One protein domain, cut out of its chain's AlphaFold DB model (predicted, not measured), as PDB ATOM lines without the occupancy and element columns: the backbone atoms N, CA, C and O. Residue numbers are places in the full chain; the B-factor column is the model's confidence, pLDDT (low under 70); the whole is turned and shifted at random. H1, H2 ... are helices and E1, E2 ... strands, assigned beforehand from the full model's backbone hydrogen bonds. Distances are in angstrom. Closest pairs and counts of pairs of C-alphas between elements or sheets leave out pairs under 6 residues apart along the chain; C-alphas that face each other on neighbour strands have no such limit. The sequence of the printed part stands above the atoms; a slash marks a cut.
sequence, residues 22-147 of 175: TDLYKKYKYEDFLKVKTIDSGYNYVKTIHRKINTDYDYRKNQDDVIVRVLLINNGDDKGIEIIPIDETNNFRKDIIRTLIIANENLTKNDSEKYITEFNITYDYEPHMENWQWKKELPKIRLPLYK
ATOM      1  N   THR A  22       9.976 -55.707  46.554       49.16
ATOM      2  CA  THR A  22      10.973 -55.761  45.506       49.16
ATOM      3  C   THR A  22      10.227 -55.208  44.315       49.16
ATOM      4  O   THR A  22       9.497 -55.928  43.641       49.16
ATOM      5  N   ASP A  23      10.298 -53.889  44.147       53.19
ATOM      6  CA  ASP A  23       9.860 -53.232  42.934       53.19
ATOM      7  C   ASP A  23      10.656 -53.879  41.806       53.19
ATOM      8  O   ASP A  23      11.832 -53.587  41.577       53.19
ATOM      9  N   LEU A  24      10.043 -54.892  41.203       72.69
ATOM     10  CA  LEU A  24      10.674 -55.732  40.212       72.69
ATOM     11  C   LEU A  24      10.797 -54.887  38.954       72.69
ATOM     12  O   LEU A  24       9.823 -54.676  38.233       72.69
ATOM     13  N   TYR A  25      12.010 -54.396  38.706       80.88
ATOM     14  CA  TYR A  25      12.341 -53.751  37.448       80.88
ATOM     15  C   TYR A  25      12.042 -54.714  36.306       80.88
ATOM     16  O   TYR A  25      12.599 -55.815  36.233       80.88
ATOM     17  N   LYS A  26      11.184 -54.289  35.377       87.56
ATOM     18  CA  LYS A  26      11.005 -55.030  34.134       87.56
ATOM     19  C   LYS A  26      12.263 -54.879  33.293       87.56
ATOM     20  O   LYS A  26      12.726 -53.771  33.042       87.56
ATOM     21  N   LYS A  27      12.816 -55.995  32.835       85.75
ATOM     22  CA  LYS A  27      13.921 -55.974  31.880       85.75
ATOM     23  C   LYS A  27      13.349 -55.978  30.470       85.75
ATOM     24  O   LYS A  27      12.747 -56.971  30.067       85.75
ATOM     25  N   TYR A  28      13.549 -54.899  29.722       82.31
ATOM     26  CA  TYR A  28      13.188 -54.863  28.308       82.31
ATOM     27  C   TYR A  28      14.395 -55.219  27.447       82.31
ATOM     28  O   TYR A  28      15.529 -54.814  27.710       82.31
ATOM     29  N   LYS A  29      14.143 -55.976  26.378       83.19
ATOM     30  CA  LYS A  29      15.066 -55.988  25.244       83.19
ATOM     31  C   LYS A  29      14.964 -54.641  24.538       83.19
ATOM     32  O   LYS A  29      13.887 -54.049  24.480       83.19
ATOM     33  N   TYR A  30      16.071 -54.186  23.962       80.62
ATOM     34  CA  TYR A  30      16.137 -52.882  23.308       80.62
ATOM     35  C   TYR A  30      15.048 -52.687  22.235       80.62
ATOM     36  O   TYR A  30      14.391 -51.651  22.187       80.62
ATOM     37  N   GLU A  31      14.779 -53.713  21.427       79.19
ATOM     38  CA  GLU A  31      13.732 -53.678  20.397       79.19
ATOM     39  C   GLU A  31      12.319 -53.501  20.973       79.19
ATOM     40  O   GLU A  31      11.486 -52.812  20.382       79.19
ATOM     41  N   ASP A  32      12.046 -54.105  22.129       82.62
ATOM     42  CA  ASP A  32      10.750 -54.001  22.800       82.62
ATOM     43  C   ASP A  32      10.600 -52.633  23.468       82.62
ATOM     44  O   ASP A  32       9.549 -51.999  23.358       82.62
ATOM     45  N   PHE A  33      11.679 -52.124  24.067       86.25
ATOM     46  CA  PHE A  33      11.746 -50.750  24.557       86.25
ATOM     47  C   PHE A  33      11.407 -49.753  23.440       86.25
ATOM     48  O   PHE A  33      10.520 -48.915  23.605       86.25
ATOM     49  N   LEU A  34      12.031 -49.892  22.268       83.88
ATOM     50  CA  LEU A  34      11.798 -49.009  21.126       83.88
ATOM     51  C   LEU A  34      10.332 -48.972  20.679       83.88
ATOM     52  O   LEU A  34       9.847 -47.919  20.265       83.88
ATOM     53  N   LYS A  35       9.617 -50.096  20.768       82.19
ATOM     54  CA  LYS A  35       8.203 -50.191  20.376       82.19
ATOM     55  C   LYS A  35       7.268 -49.610  21.431       82.19
ATOM     56  O   LYS A  35       6.296 -48.942  21.090       82.19
ATOM     57  N   VAL A  36       7.536 -49.889  22.703       86.31
ATOM     58  CA  VAL A  36       6.564 -49.651  23.779       86.31
ATOM     59  C   VAL A  36       6.799 -48.303  24.464       86.31
ATOM     60  O   VAL A  36       5.834 -47.620  24.819       86.31
ATOM     61  N   LYS A  37       8.063 -47.883  24.593       87.12
ATOM     62  CA  LYS A  37       8.503 -46.796  25.484       87.12
ATOM     63  C   LYS A  37       8.832 -45.465  24.795       87.12
ATOM     64  O   LYS A  37       9.097 -44.485  25.481       87.12
ATOM     65  N   THR A  38       8.767 -45.380  23.466       82.75
ATOM     66  CA  THR A  38       9.083 -44.149  22.704       82.75
ATOM     67  C   THR A  38       7.820 -43.456  22.171       82.75
ATOM     68  O   THR A  38       6.832 -44.133  21.886       82.75
ATOM     69  N   ILE A  39       7.820 -42.117  22.071       78.50
ATOM     70  CA  ILE A  39       6.618 -41.298  21.773       78.50
ATOM     71  C   ILE A  39       6.158 -41.430  20.306       78.50
ATOM     72  O   ILE A  39       4.990 -41.726  20.067       78.50
ATOM     73  N   ASP A  40       7.072 -41.295  19.338       67.25
ATOM     74  CA  ASP A  40       6.742 -41.179  17.899       67.25
ATOM     75  C   ASP A  40       7.151 -42.393  17.047       67.25
ATOM     76  O   ASP A  40       7.041 -42.353  15.819       67.25
ATOM     77  N   SER A  41       7.651 -43.449  17.697       72.81
ATOM     78  CA  SER A  41       8.274 -44.682  17.175       72.81
ATOM     79  C   SER A  41       9.754 -44.805  17.520       72.81
ATOM     80  O   SER A  41      10.526 -43.840  17.497       72.81
ATOM     81  N   GLY A  42      10.177 -46.055  17.720       72.44
ATOM     82  CA  GLY A  42      11.577 -46.393  17.940       72.44
ATOM     83  C   GLY A  42      12.498 -45.945  16.805       72.44
ATOM     84  O   GLY A  42      13.634 -45.557  17.052       72.44
ATOM     85  N   TYR A  43      11.998 -45.914  15.566       70.31
ATOM     86  CA  TYR A  43      12.759 -45.414  14.423       70.31
ATOM     87  C   TYR A  43      13.102 -43.924  14.560       70.31
ATOM     88  O   TYR A  43      14.253 -43.532  14.358       70.31
ATOM     89  N   ASN A  44      12.130 -43.087  14.940       70.88
ATOM     90  CA  ASN A  44      12.357 -41.653  15.136       70.88
ATOM     91  C   ASN A  44      13.247 -41.369  16.352       70.88
ATOM     92  O   ASN A  44      14.095 -40.475  16.283       70.88
ATOM     93  N   TYR A  45      13.108 -42.160  17.422       79.12
ATOM     94  CA  TYR A  45      13.998 -42.125  18.586       79.12
ATOM     95  C   TYR A  45      15.461 -42.334  18.165       79.12
ATOM     96  O   TYR A  45      16.311 -41.468  18.379       79.12
ATOM     97  N   VAL A  46      15.727 -43.437  17.456       75.75
ATOM     98  CA  VAL A  46      17.055 -43.794  16.942       75.75
ATOM     99  C   VAL A  46      17.590 -42.689  16.031       75.75
ATOM    100  O   VAL A  46      18.667 -42.141  16.271       75.75
ATOM    101  N   LYS A  47      16.816 -42.291  15.015       74.25
ATOM    102  CA  LYS A  47      17.207 -41.267  14.034       74.25
ATOM    103  C   LYS A  47      17.556 -39.924  14.681       74.25
ATOM    104  O   LYS A  47      18.489 -39.254  14.236       74.25
ATOM    105  N   THR A  48      16.822 -39.517  15.714       75.31
ATOM    106  CA  THR A  48      17.055 -38.237  16.395       75.31
ATOM    107  C   THR A  48      18.328 -38.270  17.229       75.31
ATOM    108  O   THR A  48      19.110 -37.322  17.149       75.31
ATOM    109  N   ILE A  49      18.572 -39.366  17.956       77.31
ATOM    110  CA  ILE A  49      19.834 -39.595  18.672       77.31
ATOM    111  C   ILE A  49      21.010 -39.521  17.697       77.31
ATOM    112  O   ILE A  49      21.950 -38.765  17.933       77.31
ATOM    113  N   HIS A  50      20.917 -40.221  16.562       72.56
ATOM    114  CA  HIS A  50      21.951 -40.187  15.526       72.56
ATOM    115  C   HIS A  50      22.247 -38.773  15.036       72.56
ATOM    116  O   HIS A  50      23.406 -38.376  14.942       72.56
ATOM    117  N   ARG A  51      21.195 -38.014  14.703       71.62
ATOM    118  CA  ARG A  51      21.346 -36.650  14.197       71.62
ATOM    119  C   ARG A  51      22.029 -35.759  15.227       71.62
ATOM    120  O   ARG A  51      22.959 -35.070  14.844       71.62
ATOM    121  N   LYS A  52      21.583 -35.793  16.489       74.12
ATOM    122  CA  LYS A  52      22.144 -34.961  17.562       74.12
ATOM    123  C   LYS A  52      23.614 -35.270  17.810       74.12
ATOM    124  O   LYS A  52      24.414 -34.353  17.866       74.12
ATOM    125  N   ILE A  53      23.970 -36.555  17.888       72.69
ATOM    126  CA  ILE A  53      25.368 -36.983  17.991       72.69
ATOM    127  C   ILE A  53      26.137 -36.338  16.824       72.69
ATOM    128  O   ILE A  53      26.944 -35.442  17.046       72.69
ATOM    129  N   ASN A  54      25.762 -36.640  15.578       70.12
ATOM    130  CA  ASN A  54      26.473 -36.157  14.393       70.12
ATOM    131  C   ASN A  54      26.545 -34.624  14.221       70.12
ATOM    132  O   ASN A  54      27.451 -34.150  13.536       70.12
ATOM    133  N   THR A  55      25.601 -33.848  14.763       68.25
ATOM    134  CA  THR A  55      25.622 -32.378  14.676       68.25
ATOM    135  C   THR A  55      26.425 -31.721  15.784       68.25
ATOM    136  O   THR A  55      27.040 -30.684  15.542       68.25
ATOM    137  N   ASP A  56      26.402 -32.292  16.987       65.88
ATOM    138  CA  ASP A  56      26.855 -31.597  18.190       65.88
ATOM    139  C   ASP A  56      28.367 -31.760  18.424       65.88
ATOM    140  O   ASP A  56      28.952 -31.003  19.201       65.88
ATOM    141  N   TYR A  57      29.026 -32.688  17.717       63.53
ATOM    142  CA  TYR A  57      30.455 -32.963  17.884       63.53
ATOM    143  C   TYR A  57      31.234 -32.952  16.563       63.53
ATOM    144  O   TYR A  57      30.776 -33.441  15.535       63.53
ATOM    145  N   ASP A  58      32.453 -32.398  16.583       59.00
ATOM    146  CA  ASP A  58      33.363 -32.422  15.429       59.00
ATOM    147  C   ASP A  58      34.237 -33.685  15.479       59.00
ATOM    148  O   ASP A  58      35.233 -33.771  16.200       59.00
ATOM    149  N   TYR A  59      33.835 -34.685  14.699       57.41
ATOM    150  CA  TYR A  59      34.400 -36.040  14.666       57.41
ATOM    151  C   TYR A  59      35.793 -36.149  14.053       57.41
ATOM    152  O   TYR A  59      36.385 -37.224  14.039       57.41
ATOM    153  N   ARG A  60      36.360 -35.047  13.557       55.06
ATOM    154  CA  ARG A  60      37.616 -35.054  12.794       55.06
ATOM    155  C   ARG A  60      38.857 -35.513  13.570       55.06
ATOM    156  O   ARG A  60      39.920 -35.614  12.966       55.06
ATOM    157  N   LYS A  61      38.747 -35.776  14.878       54.53
ATOM    158  CA  LYS A  61      39.873 -36.167  15.743       54.53
ATOM    159  C   LYS A  61      39.882 -37.633  16.193       54.53
ATOM    160  O   LYS A  61      40.937 -38.077  16.626       54.53
ATOM    161  N   ASN A  62      38.775 -38.373  16.084       56.78
ATOM    162  CA  ASN A  62      38.713 -39.784  16.490       56.78
ATOM    163  C   ASN A  62      38.613 -40.678  15.249       56.78
ATOM    164  O   ASN A  62      37.651 -40.558  14.495       56.78
ATOM    165  N   GLN A  63      39.621 -41.530  15.039       58.81
ATOM    166  CA  GLN A  63      39.716 -42.458  13.899       58.81
ATOM    167  C   GLN A  63      39.397 -43.914  14.268       58.81
ATOM    168  O   GLN A  63      39.526 -44.800  13.430       58.81
ATOM    169  N   ASP A  64      38.989 -44.152  15.513       63.94
ATOM    170  CA  ASP A  64      38.697 -45.485  16.025       63.94
ATOM    171  C   ASP A  64      37.190 -45.749  16.033       63.94
ATOM    172  O   ASP A  64      36.388 -44.838  16.270       63.94
ATOM    173  N   ASP A  65      36.816 -47.016  15.852       66.00
ATOM    174  CA  ASP A  65      35.457 -47.474  16.112       66.00
ATOM    175  C   ASP A  65      35.141 -47.314  17.601       66.00
ATOM    176  O   ASP A  65      35.885 -47.758  18.485       66.00
ATOM    177  N   VAL A  66      34.012 -46.676  17.902       73.50
ATOM    178  CA  VAL A  66      33.610 -46.407  19.282       73.50
ATOM    179  C   VAL A  66      32.327 -47.141  19.598       73.50
ATOM    180  O   VAL A  66      31.250 -46.816  19.108       73.50
ATOM    181  N   ILE A  67      32.440 -48.101  20.508       75.38
ATOM    182  CA  ILE A  67      31.289 -48.739  21.131       75.38
ATOM    183  C   ILE A  67      31.016 -48.023  22.453       75.38
ATOM    184  O   ILE A  67      31.913 -47.874  23.288       75.38
ATOM    185  N   VAL A  68      29.780 -47.558  22.624       77.69
ATOM    186  CA  VAL A  68      29.272 -46.983  23.871       77.69
ATOM    187  C   VAL A  68      28.107 -47.834  24.341       77.69
ATOM    188  O   VAL A  68      27.060 -47.884  23.692       77.69
ATOM    189  N   ARG A  69      28.297 -48.503  25.475       82.06
ATOM    190  CA  ARG A  69      27.257 -49.292  26.131       82.06
ATOM    191  C   ARG A  69      26.727 -48.535  27.336       82.06
ATOM    192  O   ARG A  69      27.504 -48.063  28.171       82.06
ATOM    193  N   VAL A  70      25.409 -48.409  27.420       84.88
ATOM    194  CA  VAL A  70      24.728 -47.722  28.518       84.88
ATOM    195  C   VAL A  70      23.533 -48.531  29.014       84.88
ATOM    196  O   VAL A  70      22.871 -49.236  28.251       84.88
ATOM    197  N   LEU A  71      23.241 -48.405  30.302       85.44
ATOM    198  CA  LEU A  71      22.000 -48.853  30.917       85.44
ATOM    199  C   LEU A  71      21.036 -47.677  30.999       85.44
ATOM    200  O   LEU A  71      21.402 -46.607  31.478       85.44
ATOM    201  N   LEU A  72      19.808 -47.893  30.545       87.44
ATOM    202  CA  LEU A  72      18.682 -46.993  30.741       87.44
ATOM    203  C   LEU A  72      17.870 -47.535  31.908       87.44
ATOM    204  O   LEU A  72      17.428 -48.686  31.854       87.44
ATOM    205  N   ILE A  73      17.663 -46.713  32.930       87.81
ATOM    206  CA  ILE A  73      16.882 -47.058  34.115       87.81
ATOM    207  C   ILE A  73      15.759 -46.037  34.254       87.81
ATOM    208  O   ILE A  73      16.021 -44.852  34.425       87.81
ATOM    209  N   ASN A  74      14.509 -46.490  34.183       88.44
ATOM    210  CA  ASN A  74      13.375 -45.690  34.631       88.44
ATOM    211  C   ASN A  74      12.992 -46.143  36.037       88.44
ATOM    212  O   ASN A  74      12.720 -47.328  36.252       88.44
ATOM    213  N   ASN A  75      12.944 -45.201  36.975       87.38
ATOM    214  CA  ASN A  75      12.513 -45.451  38.348       87.38
ATOM    215  C   ASN A  75      10.995 -45.297  38.525       87.38
ATOM    216  O   ASN A  75      10.491 -45.466  39.636       87.38
ATOM    217  N   GLY A  76      10.258 -45.013  37.447       83.44
ATOM    218  CA  GLY A  76       8.820 -44.770  37.494       83.44
ATOM    219  C   GLY A  76       8.455 -43.493  38.252       83.44
ATOM    220  O   GLY A  76       7.329 -43.372  38.732       83.44
ATOM    221  N   ASP A  77       9.420 -42.584  38.398       82.31
ATOM    222  CA  ASP A  77       9.269 -41.269  39.002       82.31
ATOM    223  C   ASP A  77       9.364 -40.166  37.940       82.31
ATOM    224  O   ASP A  77       9.689 -40.387  36.772       82.31
ATOM    225  N   ASP A  78       9.086 -38.938  38.362       76.69
ATOM    226  CA  ASP A  78       9.011 -37.769  37.484       76.69
ATOM    227  C   ASP A  78      10.392 -37.334  36.947       76.69
ATOM    228  O   ASP A  78      10.491 -36.370  36.188       76.69
ATOM    229  N   LYS A  79      11.471 -38.016  37.361       77.62
ATOM    230  CA  LYS A  79      12.852 -37.703  36.966       77.62
ATOM    231  C   LYS A  79      13.215 -38.269  35.597       77.62
ATOM    232  O   LYS A  79      14.245 -37.888  35.044       77.62
ATOM    233  N   GLY A  80      12.376 -39.144  35.042       79.81
ATOM    234  CA  GLY A  80      12.593 -39.754  33.737       79.81
ATOM    235  C   GLY A  80      13.665 -40.847  33.756       79.81
ATOM    236  O   GLY A  80      13.902 -41.506  34.766       79.81
ATOM    237  N   ILE A  81      14.288 -41.077  32.599       84.56
ATOM    238  CA  ILE A  81      15.251 -42.169  32.418       84.56
ATOM    239  C   ILE A  81      16.656 -41.717  32.803       84.56
ATOM    240  O   ILE A  81      17.234 -40.826  32.181       84.56
ATOM    241  N   GLU A  82      17.248 -42.425  33.754       86.94
ATOM    242  CA  GLU A  82      18.664 -42.340  34.075       86.94
ATOM    243  C   GLU A  82      19.495 -43.157  33.074       86.94
ATOM    244  O   GLU A  82      19.131 -44.276  32.707       86.94
ATOM    245  N   ILE A  83      20.626 -42.599  32.631       85.75
ATOM    246  CA  ILE A  83      21.563 -43.266  31.720       85.75
ATOM    247  C   ILE A  83      22.885 -43.492  32.440       85.75
ATOM    248  O   ILE A  83      23.590 -42.539  32.768       85.75
ATOM    249  N   ILE A  84      23.247 -44.759  32.625       83.00
ATOM    250  CA  ILE A  84      24.478 -45.167  33.303       83.00
ATOM    251  C   ILE A  84      25.435 -45.792  32.283       83.00
ATOM    252  O   ILE A  84      25.071 -46.777  31.638       83.00
ATOM    253  N   PRO A  85      26.661 -45.269  32.109       83.75
ATOM    254  CA  PRO A  85      27.654 -45.916  31.260       83.75
ATOM    255  C   PRO A  85      28.116 -47.251  31.841       83.75
ATOM    256  O   PRO A  85      28.382 -47.356  33.035       83.75
ATOM    257  N   ILE A  86      28.247 -48.259  30.978       80.38
ATOM    258  CA  ILE A  86      28.784 -49.579  31.343       80.38
ATOM    259  C   ILE A  86      30.311 -49.611  31.177       80.38
ATOM    260  O   ILE A  86      31.007 -50.250  31.959       80.38
ATOM    261  N   ASP A  87      30.832 -48.923  30.159       75.19
ATOM    262  CA  ASP A  87      32.254 -48.928  29.808       75.19
ATOM    263  C   ASP A  87      33.021 -47.733  30.385       75.19
ATOM    264  O   ASP A  87      32.448 -46.676  30.660       75.19
ATOM    265  N   GLU A  88      34.350 -47.868  30.484       72.88
ATOM    266  CA  GLU A  88      35.237 -46.755  30.838       72.88
ATOM    267  C   GLU A  88      35.016 -45.551  29.911       72.88
ATOM    268  O   GLU A  88      34.957 -45.673  28.682       72.88
ATOM    269  N   THR A  89      34.883 -44.361  30.495       69.81
ATOM    270  CA  THR A  89      34.480 -43.156  29.762       69.81
ATOM    271  C   THR A  89      35.680 -42.269  29.425       69.81
ATOM    272  O   THR A  89      36.265 -41.624  30.292       69.81
ATOM    273  N   ASN A  90      36.021 -42.172  28.137       75.44
ATOM    274  CA  ASN A  90      36.879 -41.099  27.625       75.44
ATOM    275  C   ASN A  90      36.036 -39.838  27.324       75.44
ATOM    276  O   ASN A  90      34.805 -39.885  27.372       75.44
ATOM    277  N   ASN A  91      36.678 -38.705  27.020       74.81
ATOM    278  CA  ASN A  91      35.964 -37.443  26.766       74.81
ATOM    279  C   ASN A  91      34.901 -37.579  25.662       74.81
ATOM    280  O   ASN A  91      33.789 -37.092  25.819       74.81
ATOM    281  N   PHE A  92      35.199 -38.340  24.608       72.69
ATOM    282  CA  PHE A  92      34.269 -38.583  23.509       72.69
ATOM    283  C   PHE A  92      33.063 -39.449  23.906       72.69
ATOM    284  O   PHE A  92      31.929 -39.163  23.530       72.69
ATOM    285  N   ARG A  93      33.270 -40.488  24.722       76.88
ATOM    286  CA  ARG A  93      32.178 -41.301  25.278       76.88
ATOM    287  C   ARG A  93      31.288 -40.467  26.201       76.88
ATOM    288  O   ARG A  93      30.073 -40.617  26.144       76.88
ATOM    289  N   LYS A  94      31.866 -39.569  27.010       81.06
ATOM    290  CA  LYS A  94      31.105 -38.645  27.880       81.06
ATOM    291  C   LYS A  94      30.197 -37.724  27.073       81.06
ATOM    292  O   LYS A  94      29.045 -37.528  27.450       81.06
ATOM    293  N   ASP A  95      30.707 -37.210  25.965       76.38
ATOM    294  CA  ASP A  95      29.957 -36.386  25.027       76.38
ATOM    295  C   ASP A  95      28.762 -37.150  24.432       76.38
ATOM    296  O   ASP A  95      27.621 -36.700  24.537       76.38
ATOM    297  N   ILE A  96      28.982 -38.375  23.942       76.75
ATOM    298  CA  ILE A  96      27.894 -39.245  23.463       76.75
ATOM    299  C   ILE A  96      26.841 -39.467  24.559       76.75
ATOM    300  O   ILE A  96      25.650 -39.283  24.309       76.75
ATOM    301  N   ILE A  97      27.258 -39.815  25.780       82.31
ATOM    302  CA  ILE A  97      26.345 -40.042  26.913       82.31
ATOM    303  C   ILE A  97      25.527 -38.785  27.221       82.31
ATOM    304  O   ILE A  97      24.316 -38.874  27.412       82.31
ATOM    305  N   ARG A  98      26.151 -37.603  27.222       82.19
ATOM    306  CA  ARG A  98      25.454 -36.335  27.465       82.19
ATOM    307  C   ARG A  98      24.357 -36.088  26.432       82.19
ATOM    308  O   ARG A  98      23.244 -35.717  26.801       82.19
ATOM    309  N   THR A  99      24.641 -36.326  25.157       78.50
ATOM    310  CA  THR A  99      23.634 -36.181  24.100       78.50
ATOM    311  C   THR A  99      22.513 -37.200  24.227       78.50
ATOM    312  O   THR A  99      21.363 -36.857  23.954       78.50
ATOM    313  N   LEU A 100      22.805 -38.419  24.685       81.31
ATOM    314  CA  LEU A 100      21.770 -39.412  24.975       81.31
ATOM    315  C   LEU A 100      20.830 -38.970  26.088       81.31
ATOM    316  O   LEU A 100      19.622 -39.121  25.929       81.31
ATOM    317  N   ILE A 101      21.360 -38.386  27.163       83.81
ATOM    318  CA  ILE A 101      20.543 -37.863  28.266       83.81
ATOM    319  C   ILE A 101      19.572 -36.802  27.727       83.81
ATOM    320  O   ILE A 101      18.360 -36.954  27.851       83.81
ATOM    321  N   ILE A 102      20.088 -35.802  27.004       80.19
ATOM    322  CA  ILE A 102      19.281 -34.708  26.428       80.19
ATOM    323  C   ILE A 102      18.282 -35.225  25.374       80.19
ATOM    324  O   ILE A 102      17.202 -34.665  25.165       80.19
ATOM    325  N   ALA A 103      18.649 -36.259  24.616       76.12
ATOM    326  CA  ALA A 103      17.747 -36.877  23.654       76.12
ATOM    327  C   ALA A 103      16.595 -37.606  24.356       76.12
ATOM    328  O   ALA A 103      15.452 -37.440  23.936       76.12
ATOM    329  N   ASN A 104      16.873 -38.347  25.426       80.06
ATOM    330  CA  ASN A 104      15.877 -39.180  26.089       80.06
ATOM    331  C   ASN A 104      14.774 -38.389  26.775       80.06
ATOM    332  O   ASN A 104      13.620 -38.784  26.640       80.06
ATOM    333  N   GLU A 105      15.092 -37.243  27.382       77.31
ATOM    334  CA  GLU A 105      14.106 -36.366  28.037       77.31
ATOM    335  C   GLU A 105      12.858 -36.097  27.179       77.31
ATOM    336  O   GLU A 105      11.754 -35.995  27.704       77.31
ATOM    337  N   ASN A 106      13.019 -36.013  25.854       75.38
ATOM    338  CA  ASN A 106      11.950 -35.619  24.934       75.38
ATOM    339  C   ASN A 106      11.459 -36.743  24.009       75.38
ATOM    340  O   ASN A 106      10.527 -36.531  23.238       75.38
ATOM    341  N   LEU A 107      12.108 -37.911  24.012       76.94
ATOM    342  CA  LEU A 107      11.822 -38.985  23.049       76.94
ATOM    343  C   LEU A 107      11.165 -40.214  23.691       76.94
ATOM    344  O   LEU A 107      10.626 -41.070  22.976       76.94
ATOM    345  N   THR A 108      11.189 -40.308  25.020       82.06
ATOM    346  CA  THR A 108      10.566 -41.399  25.773       82.06
ATOM    347  C   THR A 108       9.257 -40.964  26.400       82.06
ATOM    348  O   THR A 108       9.109 -39.827  26.834       82.06
ATOM    349  N   LYS A 109       8.285 -41.879  26.432       79.56
ATOM    350  CA  LYS A 109       6.998 -41.622  27.075       79.56
ATOM    351  C   LYS A 109       7.231 -41.380  28.560       79.56
ATOM    352  O   LYS A 109       8.025 -42.086  29.176       79.56
ATOM    353  N   ASN A 110       6.499 -40.428  29.126       77.50
ATOM    354  CA  ASN A 110       6.401 -40.345  30.571       77.50
ATOM    355  C   ASN A 110       5.644 -41.590  31.048       77.50
ATOM    356  O   ASN A 110       4.468 -41.765  30.716       77.50
ATOM    357  N   ASP A 111       6.338 -42.492  31.734       79.44
ATOM    358  CA  ASP A 111       5.734 -43.690  32.289       79.44
ATOM    359  C   ASP A 111       6.223 -43.937  33.714       79.44
ATOM    360  O   ASP A 111       7.390 -43.731  34.040       79.44
ATOM    361  N   SER A 112       5.296 -44.379  34.561       84.94
ATOM    362  CA  SER A 112       5.542 -44.718  35.963       84.94
ATOM    363  C   SER A 112       6.052 -46.151  36.141       84.94
ATOM    364  O   SER A 112       6.080 -46.678  37.255       84.94
ATOM    365  N   GLU A 113       6.425 -46.830  35.051       88.12
ATOM    366  CA  GLU A 113       6.887 -48.207  35.115       88.12
ATOM    367  C   GLU A 113       8.387 -48.255  35.401       88.12
ATOM    368  O   GLU A 113       9.205 -47.664  34.698       88.12
ATOM    369  N   LYS A 114       8.755 -49.057  36.400       89.12
ATOM    370  CA  LYS A 114      10.153 -49.349  36.705       89.12
ATOM    371  C   LYS A 114      10.721 -50.337  35.702       89.12
ATOM    372  O   LYS A 114      10.268 -51.485  35.628       89.12
ATOM    373  N   TYR A 115      11.727 -49.920  34.940       87.38
ATOM    374  CA  TYR A 115      12.375 -50.804  33.979       87.38
ATOM    375  C   TYR A 115      13.850 -50.511  33.754       87.38
ATOM    376  O   TYR A 115      14.338 -49.414  34.008       87.38
ATOM    377  N   ILE A 116      14.543 -51.531  33.246       87.25
ATOM    378  CA  ILE A 116      15.947 -51.470  32.852       87.25
ATOM    379  C   ILE A 116      16.085 -51.995  31.422       87.25
ATOM    380  O   ILE A 116      15.551 -53.055  31.078       87.25
ATOM    381  N   THR A 117      16.838 -51.265  30.604       85.69
ATOM    382  CA  THR A 117      17.196 -51.625  29.229       85.69
ATOM    383  C   THR A 117      18.685 -51.415  29.025       85.69
ATOM    384  O   THR A 117      19.231 -50.393  29.423       85.69
ATOM    385  N   GLU A 118      19.340 -52.356  28.353       84.06
ATOM    386  CA  GLU A 118      20.691 -52.141  27.837       84.06
ATOM    387  C   GLU A 118      20.612 -51.570  26.425       84.06
ATOM    388  O   GLU A 118      19.813 -52.018  25.596       84.06
ATOM    389  N   PHE A 119      21.455 -50.585  26.156       79.25
ATOM    390  CA  PHE A 119      21.509 -49.900  24.886       79.25
ATOM    391  C   PHE A 119      22.952 -49.742  24.428       79.25
ATOM    392  O   PHE A 119      23.797 -49.193  25.133       79.25
ATOM    393  N   ASN A 120      23.205 -50.220  23.213       75.06
ATOM    394  CA  ASN A 120      24.531 -50.262  22.626       75.06
ATOM    395  C   ASN A 120      24.554 -49.387  21.376       75.06
ATOM    396  O   ASN A 120      23.816 -49.623  20.417       75.06
ATOM    397  N   ILE A 121      25.427 -48.386  21.394       71.88
ATOM    398  CA  ILE A 121      25.698 -47.506  20.265       71.88
ATOM    399  C   ILE A 121      27.036 -47.909  19.690       71.88
ATOM    400  O   ILE A 121      28.051 -47.868  20.381       71.88
ATOM    401  N   THR A 122      27.027 -48.306  18.424       71.25
ATOM    402  CA  THR A 122      28.251 -48.568  17.676       71.25
ATOM    403  C   THR A 122      28.468 -47.413  16.710       71.25
ATOM    404  O   THR A 122      27.609 -47.090  15.885       71.25
ATOM    405  N   TYR A 123      29.602 -46.747  16.861       65.56
ATOM    406  CA  TYR A 123      30.104 -45.770  15.917       65.56
ATOM    407  C   TYR A 123      31.182 -46.440  15.077       65.56
ATOM    408  O   TYR A 123      32.255 -46.729  15.600       65.56
ATOM    409  N   ASP A 124      30.862 -46.694  13.810       61.91
ATOM    410  CA  ASP A 124      31.792 -47.277  12.847       61.91
ATOM    411  C   ASP A 124      32.485 -46.109  12.126       61.91
ATOM    412  O   ASP A 124      31.829 -45.300  11.462       61.91
ATOM    413  N   TYR A 125      33.806 -45.984  12.272       54.12
ATOM    414  CA  TYR A 125      34.591 -44.945  11.597       54.12
ATOM    415  C   TYR A 125      34.710 -45.202  10.081       54.12
ATOM    416  O   TYR A 125      35.096 -44.302   9.328       54.12
ATOM    417  N   GLU A 126      34.368 -46.407   9.604       49.69
ATOM    418  CA  GLU A 126      34.596 -46.812   8.217       49.69
ATOM    419  C   GLU A 126      34.004 -45.817   7.185       49.69
ATOM    420  O   GLU A 126      32.813 -45.477   7.222       49.69
ATOM    421  N   PRO A 127      34.807 -45.365   6.199       42.72
ATOM    422  CA  PRO A 127      34.365 -44.468   5.141       42.72
ATOM    423  C   PRO A 127      33.576 -45.262   4.094       42.72
ATOM    424  O   PRO A 127      34.063 -45.533   2.996       42.72
ATOM    425  N   HIS A 128      32.355 -45.679   4.407       46.44
ATOM    426  CA  HIS A 128      31.567 -46.432   3.440       46.44
ATOM    427  C   HIS A 128      30.882 -45.517   2.424       46.44
ATOM    428  O   HIS A 128      30.042 -44.679   2.755       46.44
ATOM    429  N   MET A 129      31.212 -45.743   1.149       41.91
ATOM    430  CA  MET A 129      30.308 -45.448   0.040       41.91
ATOM    431  C   MET A 129      28.952 -46.119   0.298       41.91
ATOM    432  O   MET A 129      28.904 -47.223   0.833       41.91
ATOM    433  N   GLU A 130      27.877 -45.424  -0.072       37.62
ATOM    434  CA  GLU A 130      26.450 -45.708   0.137       37.62
ATOM    435  C   GLU A 130      26.020 -47.190   0.055       37.62
ATOM    436  O   GLU A 130      25.325 -47.593  -0.875       37.62
ATOM    437  N   ASN A 131      26.334 -48.019   1.052       44.16
ATOM    438  CA  ASN A 131      25.759 -49.357   1.158       44.16
ATOM    439  C   ASN A 131      24.781 -49.410   2.333       44.16
ATOM    440  O   ASN A 131      25.120 -49.687   3.481       44.16
ATOM    441  N   TRP A 132      23.522 -49.099   2.028       45.78
ATOM    442  CA  TRP A 132      22.415 -48.950   2.976       45.78
ATOM    443  C   TRP A 132      21.858 -50.292   3.502       45.78
ATOM    444  O   TRP A 132      20.777 -50.324   4.092       45.78
ATOM    445  N   GLN A 133      22.551 -51.414   3.279       44.34
ATOM    446  CA  GLN A 133      22.066 -52.763   3.609       44.34
ATOM    447  C   GLN A 133      21.843 -52.998   5.114       44.34
ATOM    448  O   GLN A 133      20.985 -53.802   5.476       44.34
ATOM    449  N   TRP A 134      22.512 -52.240   5.988       45.16
ATOM    450  CA  TRP A 134      22.312 -52.282   7.444       45.16
ATOM    451  C   TRP A 134      20.917 -51.803   7.897       45.16
ATOM    452  O   TRP A 134      20.519 -52.076   9.024       45.16
ATOM    453  N   LYS A 135      20.116 -51.175   7.018       44.00
ATOM    454  CA  LYS A 135      18.697 -50.848   7.276       44.00
ATOM    455  C   LYS A 135      17.792 -52.073   7.482       44.00
ATOM    456  O   LYS A 135      16.628 -51.895   7.835       44.00
ATOM    457  N   LYS A 136      18.273 -53.288   7.204       44.59
ATOM    458  CA  LYS A 136      17.467 -54.516   7.288       44.59
ATOM    459  C   LYS A 136      17.390 -55.117   8.690       44.59
ATOM    460  O   LYS A 136      16.480 -55.898   8.941       44.59
ATOM    461  N   GLU A 137      18.281 -54.737   9.602       46.47
ATOM    462  CA  GLU A 137      18.322 -55.302  10.949       46.47
ATOM    463  C   GLU A 137      18.360 -54.170  11.989       46.47
ATOM    464  O   GLU A 137      19.324 -53.416  12.092       46.47
ATOM    465  N   LEU A 138      17.297 -54.076  12.794       45.97
ATOM    466  CA  LEU A 138      17.160 -53.150  13.924       45.97
ATOM    467  C   LEU A 138      18.060 -53.403  15.163       45.97
ATOM    468  O   LEU A 138      18.097 -52.496  15.998       45.97
ATOM    469  N   PRO A 139      18.781 -54.533  15.371       46.66
ATOM    470  CA  PRO A 139      19.335 -54.820  16.691       46.66
ATOM    471  C   PRO A 139      20.614 -54.036  17.015       46.66
ATOM    472  O   PRO A 139      21.136 -54.182  18.118       46.66
ATOM    473  N   LYS A 140      21.147 -53.208  16.101       46.88
ATOM    474  CA  LYS A 140      22.334 -52.371  16.356       46.88
ATOM    475  C   LYS A 140      22.206 -51.003  15.684       46.88
ATOM    476  O   LYS A 140      22.100 -50.914  14.465       46.88
ATOM    477  N   ILE A 141      22.278 -49.937  16.479       51.59
ATOM    478  CA  ILE A 141      22.497 -48.575  15.976       51.59
ATOM    479  C   ILE A 141      23.940 -48.495  15.472       51.59
ATOM    480  O   ILE A 141      24.868 -48.596  16.275       51.59
ATOM    481  N   ARG A 142      24.110 -48.297  14.159       48.66
ATOM    482  CA  ARG A 142      25.399 -48.030  13.502       48.66
ATOM    483  C   ARG A 142      25.422 -46.597  12.979       48.66
ATOM    484  O   ARG A 142      24.553 -46.221  12.193       48.66
ATOM    485  N   LEU A 143      26.346 -45.769  13.464       46.84
ATOM    486  CA  LEU A 143      26.506 -44.365  13.056       46.84
ATOM    487  C   LEU A 143      27.492 -44.259  11.877       46.84
ATOM    488  O   LEU A 143      28.676 -44.462  12.110       46.84
ATOM    489  N   PRO A 144      27.062 -43.910  10.646       43.03
ATOM    490  CA  PRO A 144      27.998 -43.611   9.567       43.03
ATOM    491  C   PRO A 144      28.504 -42.160   9.633       43.03
ATOM    492  O   PRO A 144      27.727 -41.226   9.879       43.03
ATOM    493  N   LEU A 145      29.784 -41.959   9.305       38.41
ATOM    494  CA  LEU A 145      30.329 -40.658   8.916       38.41
ATOM    495  C   LEU A 145      29.769 -40.262   7.546       38.41
ATOM    496  O   LEU A 145      30.129 -40.831   6.516       38.41
ATOM    497  N   TYR A 146      28.911 -39.242   7.504       38.44
ATOM    498  CA  TYR A 146      28.650 -38.568   6.236       38.44
ATOM    499  C   TYR A 146      29.915 -37.822   5.824       38.44
ATOM    500  O   TYR A 146      30.495 -37.069   6.607       38.44
ATOM    501  N   LYS A 147      30.320 -37.996   4.568       37.66
ATOM    502  CA  LYS A 147      31.347 -37.169   3.941       37.66
ATOM    503  C   LYS A 147      30.784 -35.755   3.779       37.66
ATOM    504  O   LYS A 147      30.256 -35.400   2.729       37.66
TER     505      LYS A 147
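What this domain is: This is residues 22 to 147 of the 175 residues of an uncharacterized protein of Aquimarina sp. AD10 (UniProt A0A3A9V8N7). Two long antiparallel strands, E2 and E4, form the body of a strongly twisted sheet, with E3 beside E2 and short E1 and E5 beside different parts of E4; H1 and H3 pack on one face, and H2 touches both helices. H4 sits in the loop between E4 and E5. The printed part has 126 residues, with four named helices and five named strands, ordered E1 H1 H2 E2 E3 H3 E4 H4 E5; sheet and class are mixed. It is compact, with a radius of gyration of the C-alphas of 14.9 A, and only just elongated, spanning 48 by 31 by 21 A.

Where its parts are: Find C-alpha 26 at (11.005, -55.030, 34.134), where E1, residues 26 to 28, begins. Next come H1, 30 to 36, and H2, 42 to 56, 21.3 A long. E2, 66 to 75, runs 28.5 A; E3 is 81 to 85; H3, 91 to 107, runs 24.5 A. E4, 114 to 123, runs 29.0 A; H4 is 132 to 136; E5, 141 to 143, ends at (26.506, -44.365, 13.056).

How they stand to each other: Look at antiparallel E2 and E4: N 70 and O 119 are 2.9 A apart. The hairpin E2 and E3 has N 71 and O 84 at 2.8 A. On the other side of E4 from E2, parallel E1 has N 28 and O 116 at 3.0 A, and parallel E5 has N 143 and O 122 at 3.0 A. E4, H4 and E5 make a strand-helix-strand unit, parallel neighbours with a helix between. H3 is over E2, 8.1 A high; H1, on the same face, stands up from the sheet. H2 only grazes the sheet; it touches H3, C-alphas 45 and 107 being closest at 5.9 A, and, with residues 42 to 45 alone, H1, C-alphas 34 and 42 being closest at 4.1 A. Every O i to N i+4 pair is within hydrogen-bond range in H1 and H2, 12 of 13 in H3 and 0 of 1 in H4, whose O i to N i+3 pairs are 2 of 2.

The domain as a whole: The C-alphas of Thr 22 and Met 129, the two farthest apart, are 50.5 A apart. The printed part has no cut and no long link. Mean pLDDT of the printed part is 70.9; residues 55 to 65 and 123 to 147 are among those under 70.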